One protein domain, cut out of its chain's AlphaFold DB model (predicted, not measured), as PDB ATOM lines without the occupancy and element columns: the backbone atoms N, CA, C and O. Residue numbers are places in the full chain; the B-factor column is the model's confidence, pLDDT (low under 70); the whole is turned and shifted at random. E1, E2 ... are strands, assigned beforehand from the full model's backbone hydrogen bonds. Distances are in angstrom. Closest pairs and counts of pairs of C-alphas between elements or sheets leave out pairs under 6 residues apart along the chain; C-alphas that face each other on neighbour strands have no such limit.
ATOM      1  N   ASN A  20     183.525 138.421 170.439       92.88
ATOM      2  CA  ASN A  20     182.641 138.685 169.297       92.88
ATOM      3  C   ASN A  20     183.142 139.840 168.416       92.88
ATOM      4  O   ASN A  20     182.663 140.023 167.301       92.88
ATOM      5  N   THR A  21     184.123 140.610 168.899       92.62
ATOM      6  CA  THR A  21     184.646 141.807 168.227       92.62
ATOM      7  C   THR A  21     186.164 141.913 168.362       92.62
ATOM      8  O   THR A  21     186.705 141.728 169.456       92.62
ATOM      9  N   PHE A  22     186.851 142.283 167.281       94.31
ATOM     10  CA  PHE A  22     188.282 142.593 167.256       94.31
ATOM     11  C   PHE A  22     188.520 143.891 166.482       94.31
ATOM     12  O   PHE A  22     188.402 143.921 165.258       94.31
ATOM     13  N   GLU A  23     188.825 144.983 167.185       93.69
ATOM     14  CA  GLU A  23     188.772 146.314 166.576       93.69
ATOM     15  C   GLU A  23     189.959 147.214 166.915       93.69
ATOM     16  O   GLU A  23     190.502 147.166 168.022       93.69
ATOM     17  N   ASN A  24     190.310 148.088 165.965       94.44
ATOM     18  CA  ASN A  24     191.294 149.163 166.128       94.44
ATOM     19  C   ASN A  24     192.655 148.641 166.614       94.44
ATOM     20  O   ASN A  24     193.227 149.150 167.578       94.44
ATOM     21  N   GLN A  25     193.140 147.571 165.982       92.25
ATOM     22  CA  GLN A  25     194.393 146.914 166.343       92.25
ATOM     23  C   GLN A  25     195.406 147.004 165.209       92.25
ATOM     24  O   GLN A  25     195.086 146.727 164.054       92.25
ATOM     25  N   THR A  26     196.659 147.251 165.579       94.19
ATOM     26  CA  THR A  26     197.806 146.978 164.712       94.19
ATOM     27  C   THR A  26     198.429 145.655 165.133       94.19
ATOM     28  O   THR A  26     198.859 145.494 166.277       94.19
ATOM     29  N   VAL A  27     198.470 144.688 164.220       92.56
ATOM     30  CA  VAL A  27     199.072 143.373 164.453       92.56
ATOM     31  C   VAL A  27     200.482 143.377 163.876       92.56
ATOM     32  O   VAL A  27     200.654 143.350 162.662       92.56
ATOM     33  N   SER A  28     201.492 143.422 164.745       93.38
ATOM     34  CA  SER A  28     202.916 143.432 164.365       93.38
ATOM     35  C   SER A  28     203.654 142.120 164.652       93.38
ATOM     36  O   SER A  28     204.849 142.014 164.382       93.38
ATOM     37  N   SER A  29     202.948 141.122 165.189       92.50
ATOM     38  CA  SER A  29     203.454 139.785 165.516       92.50
ATOM     39  C   SER A  29     202.392 138.716 165.240       92.50
ATOM     40  O   SER A  29     201.301 139.029 164.763       92.50
ATOM     41  N   VAL A  30     202.689 137.455 165.569       90.38
ATOM     42  CA  VAL A  30     201.702 136.365 165.521       90.38
ATOM     43  C   VAL A  30     200.588 136.615 166.541       90.38
ATOM     44  O   VAL A  30     200.865 136.882 167.713       90.38
ATOM     45  N   ARG A  31     199.331 136.522 166.101       91.62
ATOM     46  CA  ARG A  31     198.137 136.675 166.933       91.62
ATOM     47  C   ARG A  31     196.999 135.802 166.413       91.62
ATOM     48  O   ARG A  31     196.722 135.792 165.219       91.62
ATOM     49  N   SER A  32     196.305 135.133 167.328       91.50
ATOM     50  CA  SER A  32     195.115 134.336 167.021       91.50
ATOM     51  C   SER A  32     193.908 134.886 167.772       91.50
ATOM     52  O   SER A  32     193.997 135.161 168.969       91.50
ATOM     53  N   VAL A  33     192.788 135.052 167.072       92.44
ATOM     54  CA  VAL A  33     191.520 135.545 167.620       92.44
ATOM     55  C   VAL A  33     190.421 134.547 167.284       92.44
ATOM     56  O   VAL A  33     190.280 134.129 166.135       92.44
ATOM     57  N   THR A  34     189.641 134.162 168.290       92.00
ATOM     58  CA  THR A  34     188.547 133.200 168.138       92.00
ATOM     59  C   THR A  34     187.213 133.853 168.497       92.00
ATOM     60  O   THR A  34     187.057 134.340 169.610       92.00
ATOM     61  N   GLY A  35     186.270 133.851 167.558       92.12
ATOM     62  CA  GLY A  35     184.851 134.158 167.710       92.12
ATOM     63  C   GLY A  35     184.141 133.156 168.604       92.12
ATOM     64  O   GLY A  35     184.489 131.974 168.572       92.12
ATOM     65  N   CYS A  36     183.176 133.607 169.410       88.31
ATOM     66  CA  CYS A  36     182.353 132.675 170.190       88.31
ATOM     67  C   CYS A  36     181.387 131.933 169.276       88.31
ATOM     68  O   CYS A  36     181.439 130.710 169.238       88.31
ATOM     69  N   ASP A  37     180.621 132.691 168.493       87.56
ATOM     70  CA  ASP A  37     179.730 132.191 167.444       87.56
ATOM     71  C   ASP A  37     180.127 132.854 166.121       87.56
ATOM     72  O   ASP A  37     180.583 132.200 165.187       87.56
ATOM     73  N   SER A  38     180.118 134.186 166.101       88.25
ATOM     74  CA  SER A  38     180.651 135.009 165.018       88.25
ATOM     75  C   SER A  38     181.760 135.942 165.511       88.25
ATOM     76  O   SER A  38     181.951 136.139 166.714       88.25
ATOM     77  N   LEU A  39     182.527 136.502 164.573       91.94
ATOM     78  CA  LEU A  39     183.563 137.493 164.865       91.94
ATOM     79  C   LEU A  39     183.459 138.684 163.915       91.94
ATOM     80  O   LEU A  39     183.647 138.551 162.706       91.94
ATOM     81  N   VAL A  40     183.229 139.864 164.479       91.50
ATOM     82  CA  VAL A  40     183.295 141.141 163.769       91.50
ATOM     83  C   VAL A  40     184.695 141.727 163.900       91.50
ATOM     84  O   VAL A  40     185.227 141.853 165.002       91.50
ATOM     85  N   VAL A  41     185.297 142.115 162.777       92.06
ATOM     86  CA  VAL A  41     186.633 142.713 162.741       92.06
ATOM     87  C   VAL A  41     186.601 144.053 162.025       92.06
ATOM     88  O   VAL A  41     186.099 144.139 160.905       92.06
ATOM     89  N   ARG A  42     187.143 145.104 162.648       89.69
ATOM     90  CA  ARG A  42     187.064 146.474 162.116       89.69
ATOM     91  C   ARG A  42     188.301 147.305 162.432       89.69
ATOM     92  O   ARG A  42     188.770 147.314 163.564       89.69
ATOM     93  N   GLY A  43     188.799 148.065 161.456       86.88
ATOM     94  CA  GLY A  43     189.922 148.984 161.685       86.88
ATOM     95  C   GLY A  43     191.192 148.250 162.116       86.88
ATOM     96  O   GLY A  43     191.872 148.673 163.046       86.88
ATOM     97  N   VAL A  44     191.463 147.101 161.496       91.62
ATOM     98  CA  VAL A  44     192.647 146.292 161.791       91.62
ATOM     99  C   VAL A  44     193.670 146.468 160.679       91.62
ATOM    100  O   VAL A  44     193.345 146.330 159.498       91.62
ATOM    101  N   THR A  45     194.910 146.727 161.083       91.00
ATOM    102  CA  THR A  45     196.072 146.786 160.195       91.00
ATOM    103  C   THR A  45     197.039 145.676 160.577       91.00
ATOM    104  O   THR A  45     197.476 145.579 161.725       91.00
ATOM    105  N   ILE A  46     197.405 144.837 159.615       92.44
ATOM    106  CA  ILE A  46     198.442 143.820 159.791       92.44
ATOM    107  C   ILE A  46     199.736 144.396 159.227       92.44
ATOM    108  O   ILE A  46     199.837 144.668 158.030       92.44
ATOM    109  N   ALA A  47     200.711 144.624 160.105       90.06
ATOM    110  CA  ALA A  47     202.011 145.147 159.716       90.06
ATOM    111  C   ALA A  47     202.804 144.110 158.905       90.06
ATOM    112  O   ALA A  47     202.461 142.931 158.864       90.06
ATOM    113  N   ASN A  48     203.908 144.539 158.297       83.62
ATOM    114  CA  ASN A  48     204.759 143.711 157.435       83.62
ATOM    115  C   ASN A  48     205.347 142.449 158.105       83.62
ATOM    116  O   ASN A  48     205.751 141.534 157.402       83.62
ATOM    117  N   THR A  49     205.412 142.388 159.437       86.06
ATOM    118  CA  THR A  49     205.803 141.188 160.211       86.06
ATOM    119  C   THR A  49     204.641 140.579 161.000       86.06
ATOM    120  O   THR A  49     204.832 139.671 161.812       86.06
ATOM    121  N   GLY A  50     203.435 141.111 160.815       86.88
ATOM    122  CA  GLY A  50     202.226 140.663 161.484       86.88
ATOM    123  C   GLY A  50     201.686 139.373 160.881       86.88
ATOM    124  O   GLY A  50     201.707 139.177 159.666       86.88
ATOM    125  N   ASN A  51     201.153 138.508 161.740       87.88
ATOM    126  CA  ASN A  51     200.440 137.312 161.316       87.88
ATOM    127  C   ASN A  51     199.176 137.180 162.163       87.88
ATOM    128  O   ASN A  51     199.256 136.895 163.356       87.88
ATOM    129  N   LEU A  52     198.021 137.432 161.553       90.69
ATOM    130  CA  LEU A  52     196.728 137.355 162.221       90.69
ATOM    131  C   LEU A  52     195.956 136.132 161.733       90.69
ATOM    132  O   LEU A  52     195.646 136.019 160.550       90.69
ATOM    133  N   THR A  53     195.582 135.261 162.665       91.75
ATOM    134  CA  THR A  53     194.633 134.172 162.425       91.75
ATOM    135  C   THR A  53     193.300 134.496 163.088       91.75
ATOM    136  O   THR A  53     193.239 134.740 164.293       91.75
ATOM    137  N   LEU A  54     192.228 134.483 162.306       91.31
ATOM    138  CA  LEU A  54     190.853 134.665 162.756       91.31
ATOM    139  C   LEU A  54     190.102 133.345 162.608       91.31
ATOM    140  O   LEU A  54     190.246 132.661 161.598       91.31
ATOM    141  N   ALA A  55     189.283 132.988 163.585       89.25
ATOM    142  CA  ALA A  55     188.395 131.835 163.482       89.25
ATOM    143  C   ALA A  55     187.084 132.135 164.191       89.25
ATOM    144  O   ALA A  55     187.109 132.776 165.232       89.25
ATOM    145  N   ALA A  56     185.961 131.653 163.683       87.75
ATOM    146  CA  ALA A  56     184.672 131.698 164.366       87.75
ATOM    147  C   ALA A  56     183.844 130.477 163.934       87.75
ATOM    148  O   ALA A  56     184.056 129.996 162.818       87.75
ATOM    149  N   PRO A  57     182.963 129.937 164.793       85.38
ATOM    150  CA  PRO A  57     182.128 128.798 164.416       85.38
ATOM    151  C   PRO A  57     181.179 129.063 163.246       85.38
ATOM    152  O   PRO A  57     181.100 128.231 162.355       85.38
ATOM    153  N   GLU A  58     180.490 130.202 163.234       85.31
ATOM    154  CA  GLU A  58     179.519 130.530 162.189       85.31
ATOM    155  C   GLU A  58     180.162 131.331 161.056       85.31
ATOM    156  O   GLU A  58     180.159 130.896 159.911       85.31
ATOM    157  N   TYR A  59     180.701 132.517 161.355       82.12
ATOM    158  CA  TYR A  59     181.297 133.385 160.339       82.12
ATOM    159  C   TYR A  59     182.216 134.463 160.928       82.12
ATOM    160  O   TYR A  59     182.082 134.892 162.078       82.12
ATOM    161  N   VAL A  60     183.129 134.958 160.090       87.69
ATOM    162  CA  VAL A  60     183.962 136.139 160.355       87.69
ATOM    163  C   VAL A  60     183.559 137.251 159.386       87.69
ATOM    164  O   VAL A  60     183.585 137.052 158.173       87.69
ATOM    165  N   VAL A  61     183.221 138.434 159.904       87.12
ATOM    166  CA  VAL A  61     182.902 139.617 159.089       87.12
ATOM    167  C   VAL A  61     184.000 140.660 159.231       87.12
ATOM    168  O   VAL A  61     184.295 141.113 160.336       87.12
ATOM    169  N   LEU A  62     184.576 141.083 158.106       89.06
ATOM    170  CA  LEU A  62     185.502 142.213 158.049       89.06
ATOM    171  C   LEU A  62     184.723 143.474 157.645       89.06
ATOM    172  O   LEU A  62     184.196 143.552 156.536       89.06
ATOM    173  N   HIS A  63     184.637 144.455 158.541       82.00
ATOM    174  CA  HIS A  63     183.929 145.714 158.323       82.00
ATOM    175  C   HIS A  63     184.889 146.892 158.135       82.00
ATOM    176  O   HIS A  63     185.779 147.137 158.950       82.00
ATOM    177  N   GLY A  64     184.620 147.705 157.112       71.19
ATOM    178  CA  GLY A  64     185.372 148.930 156.839       71.19
ATOM    179  C   GLY A  64     186.800 148.659 156.366       71.19
ATOM    180  O   GLY A  64     187.077 147.623 155.766       71.19
ATOM    181  N   SER A  65     187.699 149.615 156.610       72.94
ATOM    182  CA  SER A  65     189.107 149.497 156.235       72.94
ATOM    183  C   SER A  65     189.759 148.324 156.966       72.94
ATOM    184  O   SER A  65     189.823 148.300 158.198       72.94
ATOM    185  N   PHE A  66     190.238 147.361 156.186       78.31
ATOM    186  CA  PHE A  66     191.027 146.230 156.644       78.31
ATOM    187  C   PHE A  66     192.260 146.146 155.748       78.31
ATOM    188  O   PHE A  66     192.128 145.990 154.534       78.31
ATOM    189  N   GLU A  67     193.446 146.284 156.334       82.56
ATOM    190  CA  GLU A  67     194.686 146.444 155.574       82.56
ATOM    191  C   GLU A  67     195.725 145.396 155.973       82.56
ATOM    192  O   GLU A  67     195.980 145.159 157.156       82.56
ATOM    193  N   VAL A  68     196.353 144.792 154.964       83.75
ATOM    194  CA  VAL A  68     197.514 143.914 155.126       83.75
ATOM    195  C   VAL A  68     198.674 144.563 154.391       83.75
ATOM    196  O   VAL A  68     198.656 144.654 153.163       83.75
ATOM    197  N   LEU A  69     199.671 145.042 155.135       83.69
ATOM    198  CA  LEU A  69     200.871 145.616 154.536       83.69
ATOM    199  C   LEU A  69     201.709 144.522 153.866       83.69
ATOM    200  O   LEU A  69     201.682 143.365 154.285       83.69
ATOM    201  N   LEU A  70     202.491 144.892 152.847       85.69
ATOM    202  CA  LEU A  70     203.387 143.969 152.143       85.69
ATOM    203  C   LEU A  70     204.284 143.209 153.138       85.69
ATOM    204  O   LEU A  70     205.034 143.825 153.895       85.69
ATOM    205  N   GLY A  71     204.200 141.876 153.120       79.75
ATOM    206  CA  GLY A  71     204.898 140.973 154.047       79.75
ATOM    207  C   GLY A  71     204.037 140.450 155.205       79.75
ATOM    208  O   GLY A  71     204.367 139.415 155.781       79.75
ATOM    209  N   GLY A  72     202.917 141.109 155.513       80.06
ATOM    210  CA  GLY A  72     201.953 140.657 156.515       80.06
ATOM    211  C   GLY A  72     201.115 139.467 156.040       80.06
ATOM    212  O   GLY A  72     200.946 139.238 154.841       80.06
ATOM    213  N   VAL A  73     200.562 138.714 156.994       80.62
ATOM    214  CA  VAL A  73     199.763 137.507 156.727       80.62
ATOM    215  C   VAL A  73     198.413 137.576 157.441       80.62
ATOM    216  O   VAL A  73     198.346 137.843 158.643       80.62
ATOM    217  N   LEU A  74     197.341 137.288 156.699       88.12
ATOM    218  CA  LEU A  74     195.987 137.088 157.216       88.12
ATOM    219  C   LEU A  74     195.520 135.662 156.910       88.12
ATOM    220  O   LEU A  74     195.497 135.262 155.747       88.12
ATOM    221  N   SER A  75     195.056 134.959 157.940       85.31
ATOM    222  CA  SER A  75     194.413 133.645 157.840       85.31
ATOM    223  C   SER A  75     193.016 133.695 158.460       85.31
ATOM    224  O   SER A  75     192.843 134.248 159.547       85.31
ATOM    225  N   ILE A  76     192.014 133.109 157.798       85.06
ATOM    226  CA  ILE A  76     190.636 132.997 158.303       85.06
ATOM    227  C   ILE A  76     190.228 131.527 158.231       85.06
ATOM    228  O   ILE A  76     190.180 130.969 157.139       85.06
ATOM    229  N   ASN A  77     189.937 130.920 159.382       77.94
ATOM    230  CA  ASN A  77     189.584 129.506 159.493       77.94
ATOM    231  C   ASN A  77     188.099 129.356 159.862       77.94
ATOM    232  O   ASN A  77     187.684 129.800 160.936       77.94
ATOM    233  N   GLU A  78     187.318 128.692 159.010       62.94
ATOM    234  CA  GLU A  78     186.016 128.129 159.393       62.94
ATOM    235  C   GLU A  78     186.252 126.823 160.151       62.94
ATOM    236  O   GLU A  78     187.125 126.025 159.803       62.94
ATOM    237  N   LYS A  79     185.539 126.637 161.262       58.59
ATOM    238  CA  LYS A  79     185.913 125.638 162.265       58.59
ATOM    239  C   LYS A  79     185.492 124.201 161.934       58.59
ATOM    240  O   LYS A  79     185.743 123.339 162.770       58.59
ATOM    241  N   GLU A  80     184.902 123.914 160.774       53.12
ATOM    242  CA  GLU A  80     184.410 122.552 160.489       53.12
ATOM    243  C   GLU A  80     185.149 121.795 159.382       53.12
ATOM    244  O   GLU A  80     185.278 120.583 159.492       53.12
ATOM    245  N   GLU A  81     185.803 122.469 158.443       55.78
ATOM    246  CA  GLU A  81     186.902 121.908 157.648       55.78
ATOM    247  C   GLU A  81     187.846 123.074 157.346       55.78
ATOM    248  O   GLU A  81     187.346 124.139 156.970       55.78
ATOM    249  N   PRO A  82     189.179 122.968 157.514       57.44
ATOM    250  CA  PRO A  82     190.039 124.108 157.252       57.44
ATOM    251  C   PRO A  82     190.050 124.350 155.740       57.44
ATOM    252  O   PRO A  82     190.804 123.732 154.994       57.44
ATOM    253  N   LEU A  83     189.171 125.229 155.267       58.69
ATOM    254  CA  LEU A  83     189.225 125.752 153.916       58.69
ATOM    255  C   LEU A  83     190.298 126.839 153.899       58.69
ATOM    256  O   LEU A  83     190.098 127.953 154.376       58.69
ATOM    257  N   VAL A  84     191.462 126.519 153.346       65.06
ATOM    258  CA  VAL A  84     192.494 127.507 153.046       65.06
ATOM    259  C   VAL A  84     192.053 128.278 151.810       65.06
ATOM    260  O   VAL A  84     191.909 127.717 150.719       65.06
ATOM    261  N   PHE A  85     191.841 129.581 151.979       68.31
ATOM    262  CA  PHE A  85     191.600 130.488 150.866       68.31
ATOM    263  C   PHE A  85     192.927 131.053 150.354       68.31
ATOM    264  O   PHE A  85     193.610 131.801 151.048       68.31
ATOM    265  N   GLU A  86     193.282 130.712 149.117       71.88
ATOM    266  CA  GLU A  86     194.417 131.298 148.407       71.88
ATOM    267  C   GLU A  86     193.932 132.474 147.555       71.88
ATOM    268  O   GLU A  86     193.029 132.329 146.719       71.88
ATOM    269  N   PHE A  87     194.554 133.633 147.760       79.44
ATOM    270  CA  PHE A  87     194.326 134.838 146.971       79.44
ATOM    271  C   PHE A  87     195.571 135.164 146.147       79.44
ATOM    272  O   PHE A  87     196.680 135.208 146.678       79.44
ATOM    273  N   THR A  88     195.388 135.408 144.851       75.94
ATOM    274  CA  THR A  88     196.442 135.938 143.971       75.94
ATOM    275  C   THR A  88     196.123 137.384 143.629       75.94
ATOM    276  O   THR A  88     194.958 137.732 143.408       75.94
ATOM    277  N   TYR A  89     197.162 138.212 143.583       79.12
ATOM    278  CA  TYR A  89     197.074 139.630 143.266       79.12
ATOM    279  C   TYR A  89     197.953 139.953 142.056       79.12
ATOM    280  O   TYR A  89     198.973 139.297 141.841       79.12
ATOM    281  N   ASP A  90     197.543 140.931 141.250       79.75
ATOM    282  CA  ASP A  90     198.406 141.512 140.218       79.75
ATOM    283  C   ASP A  90     199.410 142.518 140.817       79.75
ATOM    284  O   ASP A  90     199.381 142.833 142.009       79.75
ATOM    285  N   ALA A  91     200.306 143.047 139.978       76.75
ATOM    286  CA  ALA A  91     201.303 144.036 140.393       76.75
ATOM    287  C   ALA A  91     200.696 145.384 140.844       76.75
ATOM    288  O   ALA A  91     201.400 146.188 141.451       76.75
ATOM    289  N   ALA A  92     199.414 145.634 140.558       85.19
ATOM    290  CA  ALA A  92     198.675 146.812 141.003       85.19
ATOM    291  C   ALA A  92     197.889 146.562 142.308       85.19
ATOM    292  O   ALA A  92     197.242 147.477 142.813       85.19
ATOM    293  N   GLY A  93     197.951 145.348 142.871       72.81
ATOM    294  CA  GLY A  93     197.263 144.974 144.105       72.81
ATOM    295  C   GLY A  93     195.802 144.556 143.916       72.81
ATOM    296  O   GLY A  93     195.090 144.381 144.905       72.81
ATOM    297  N   ASN A  94     195.328 144.357 142.681       76.19
ATOM    298  CA  ASN A  94     193.972 143.867 142.438       76.19
ATOM    299  C   ASN A  94     193.911 142.349 142.609       76.19
ATOM    300  O   ASN A  94     194.781 141.619 142.131       76.19
ATOM    301  N   ARG A  95     192.843 141.852 143.243       83.81
ATOM    302  CA  ARG A  95     192.604 140.411 143.393       83.81
ATOM    303  C   ARG A  95     192.252 139.793 142.040       83.81
ATOM    304  O   ARG A  95     191.184 140.068 141.498       83.81
ATOM    305  N   THR A  96     193.098 138.894 141.548       88.38
ATOM    306  CA  THR A  96     192.905 138.201 140.265       88.38
ATOM    307  C   THR A  96     192.344 136.792 140.422       88.38
ATOM    308  O   THR A  96     191.723 136.277 139.495       88.38
ATOM    309  N   LEU A  97     192.507 136.162 141.592       77.62
ATOM    310  CA  LEU A  97     192.025 134.802 141.832       77.62
ATOM    311  C   LEU A  97     191.629 134.573 143.295       77.62
ATOM    312  O   LEU A  97     192.250 135.108 144.213       77.62
ATOM    313  N   ARG A  98     190.597 133.741 143.493       81.75
ATOM    314  CA  ARG A  98     190.216 133.145 144.781       81.75
ATOM    315  C   ARG A  98     190.088 131.636 144.595       81.75
ATOM    316  O   ARG A  98     189.282 131.194 143.779       81.75
ATOM    317  N   ARG A  99     190.836 130.856 145.373       77.38
ATOM    318  CA  ARG A  99     190.727 129.392 145.421       77.38
ATOM    319  C   ARG A  99     190.469 128.946 146.851       77.38
ATOM    320  O   ARG A  99     191.129 129.430 147.758       77.38
ATOM    321  N   ALA A 100     189.524 128.032 147.035       73.19
ATOM    322  CA  ALA A 100     189.319 127.337 148.299       73.19
ATOM    323  C   ALA A 100     189.992 125.960 148.219       73.19
ATOM    324  O   ALA A 100     189.859 125.275 147.200       73.19
ATOM    325  N   LYS A 101     190.719 125.569 149.263       70.62
ATOM    326  CA  LYS A 101     191.321 124.240 149.406       70.62
ATOM    327  C   LYS A 101     190.932 123.657 150.751       70.62
ATOM    328  O   LYS A 101     191.199 124.291 151.760       70.62
ATOM    329  N   ALA A 102     190.369 122.456 150.767       62.28
ATOM    330  CA  ALA A 102     190.237 121.703 152.007       62.28
ATOM    331  C   ALA A 102     191.628 121.239 152.464       62.28
ATOM    332  O   ALA A 102     192.412 120.729 151.658       62.28
ATOM    333  N   VAL A 103     191.947 121.444 153.738       57.66
ATOM    334  CA  VAL A 103     193.109 120.831 154.383       57.66
ATOM    335  C   VAL A 103     192.723 119.395 154.726       57.66
ATOM    336  O   VAL A 103     191.881 119.183 155.596       57.66
TER     337      VAL A 103
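This is residues 20 to 103 of the 104 residues of an uncharacterized protein of Parabacteroides sp. AF48-14 (UniProt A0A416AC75). The chain is wound as a short solenoid of three stacked turns, E1 with E2, E3 with E4 and E5 with E6, whose strands form two parallel sheets face to face; a hairpin, E7 and E8, follows at the E5 and E6 end of the stack and meets it through E7 and E6. One sheet has the order E1, E3, E5 and is twisted, with E3 and E5 sharply bent; the other has the order E2, E4, E6. The printed part has 84 residues, no named helix and eight strands, E1 to E8 in order along the chain; the class is all strand. It is compact, with a radius of gyration of the C-alphas of 12.8 A, and spans 37 by 30 by 22 A.

E1, residues 21 to 23, begins with C-alpha 21 at (184.646, 141.807, 168.227). E2 is residues 30 to 34. E3, residues 38 to 46, is 20.5 A long and bends by 84 degrees at residue 43. E4 is residues 51 to 56, 17.0 A long. E5, residues 59 to 68, is the longest strand by residues; it is 20.0 A long and bends by 100 degrees at residue 64. E6 is residues 73 to 78, 16.9 A long. E7, residues 83 to 89, is 19.2 A long. E8, residues 95 to 102, is 20.7 A long and ends with C-alpha 102 at (190.237, 121.703, 152.007).

E1 and E3 are parallel at 13 degrees, with N 22 and O 40 2.8 A apart, within hydrogen-bond range. Residues 26 to 27 also pair with residues 45 to 46 of E3, parallel. E3 and E5 are parallel at 10 degrees, with N 41 and O 61 at 2.8 A. In the other sheet E2 and E4 are parallel at 9 degrees, with N 33 and O 53 at 2.8 A, and E4 and E6 at 15 degrees, with N 54 and O 75 at 2.8 A. The two sheets form a sandwich, two sheets face to face: the facing parts are 9.2 A centre to centre, and their best planes are 17 degrees apart. The chain changes sheet at each link from E1 to E6. The closest C-alphas of E6 and E7 are those of Asn 77 and Leu 83, 6.7 A apart. E7 and E8 form an antiparallel hairpin at 162 degrees, with N 86 and O 99 at 2.9 A. E8 is apart from E6.

The C-alphas farthest apart are those of Cys 36 and Ala 91, at 37.1 A. The printed part has no cut. The link E1 to E2 is short, and the other links are tight. The mean pLDDT of the printed part is 82.7; residues 78 to 85 and 102 to 103 are under 70.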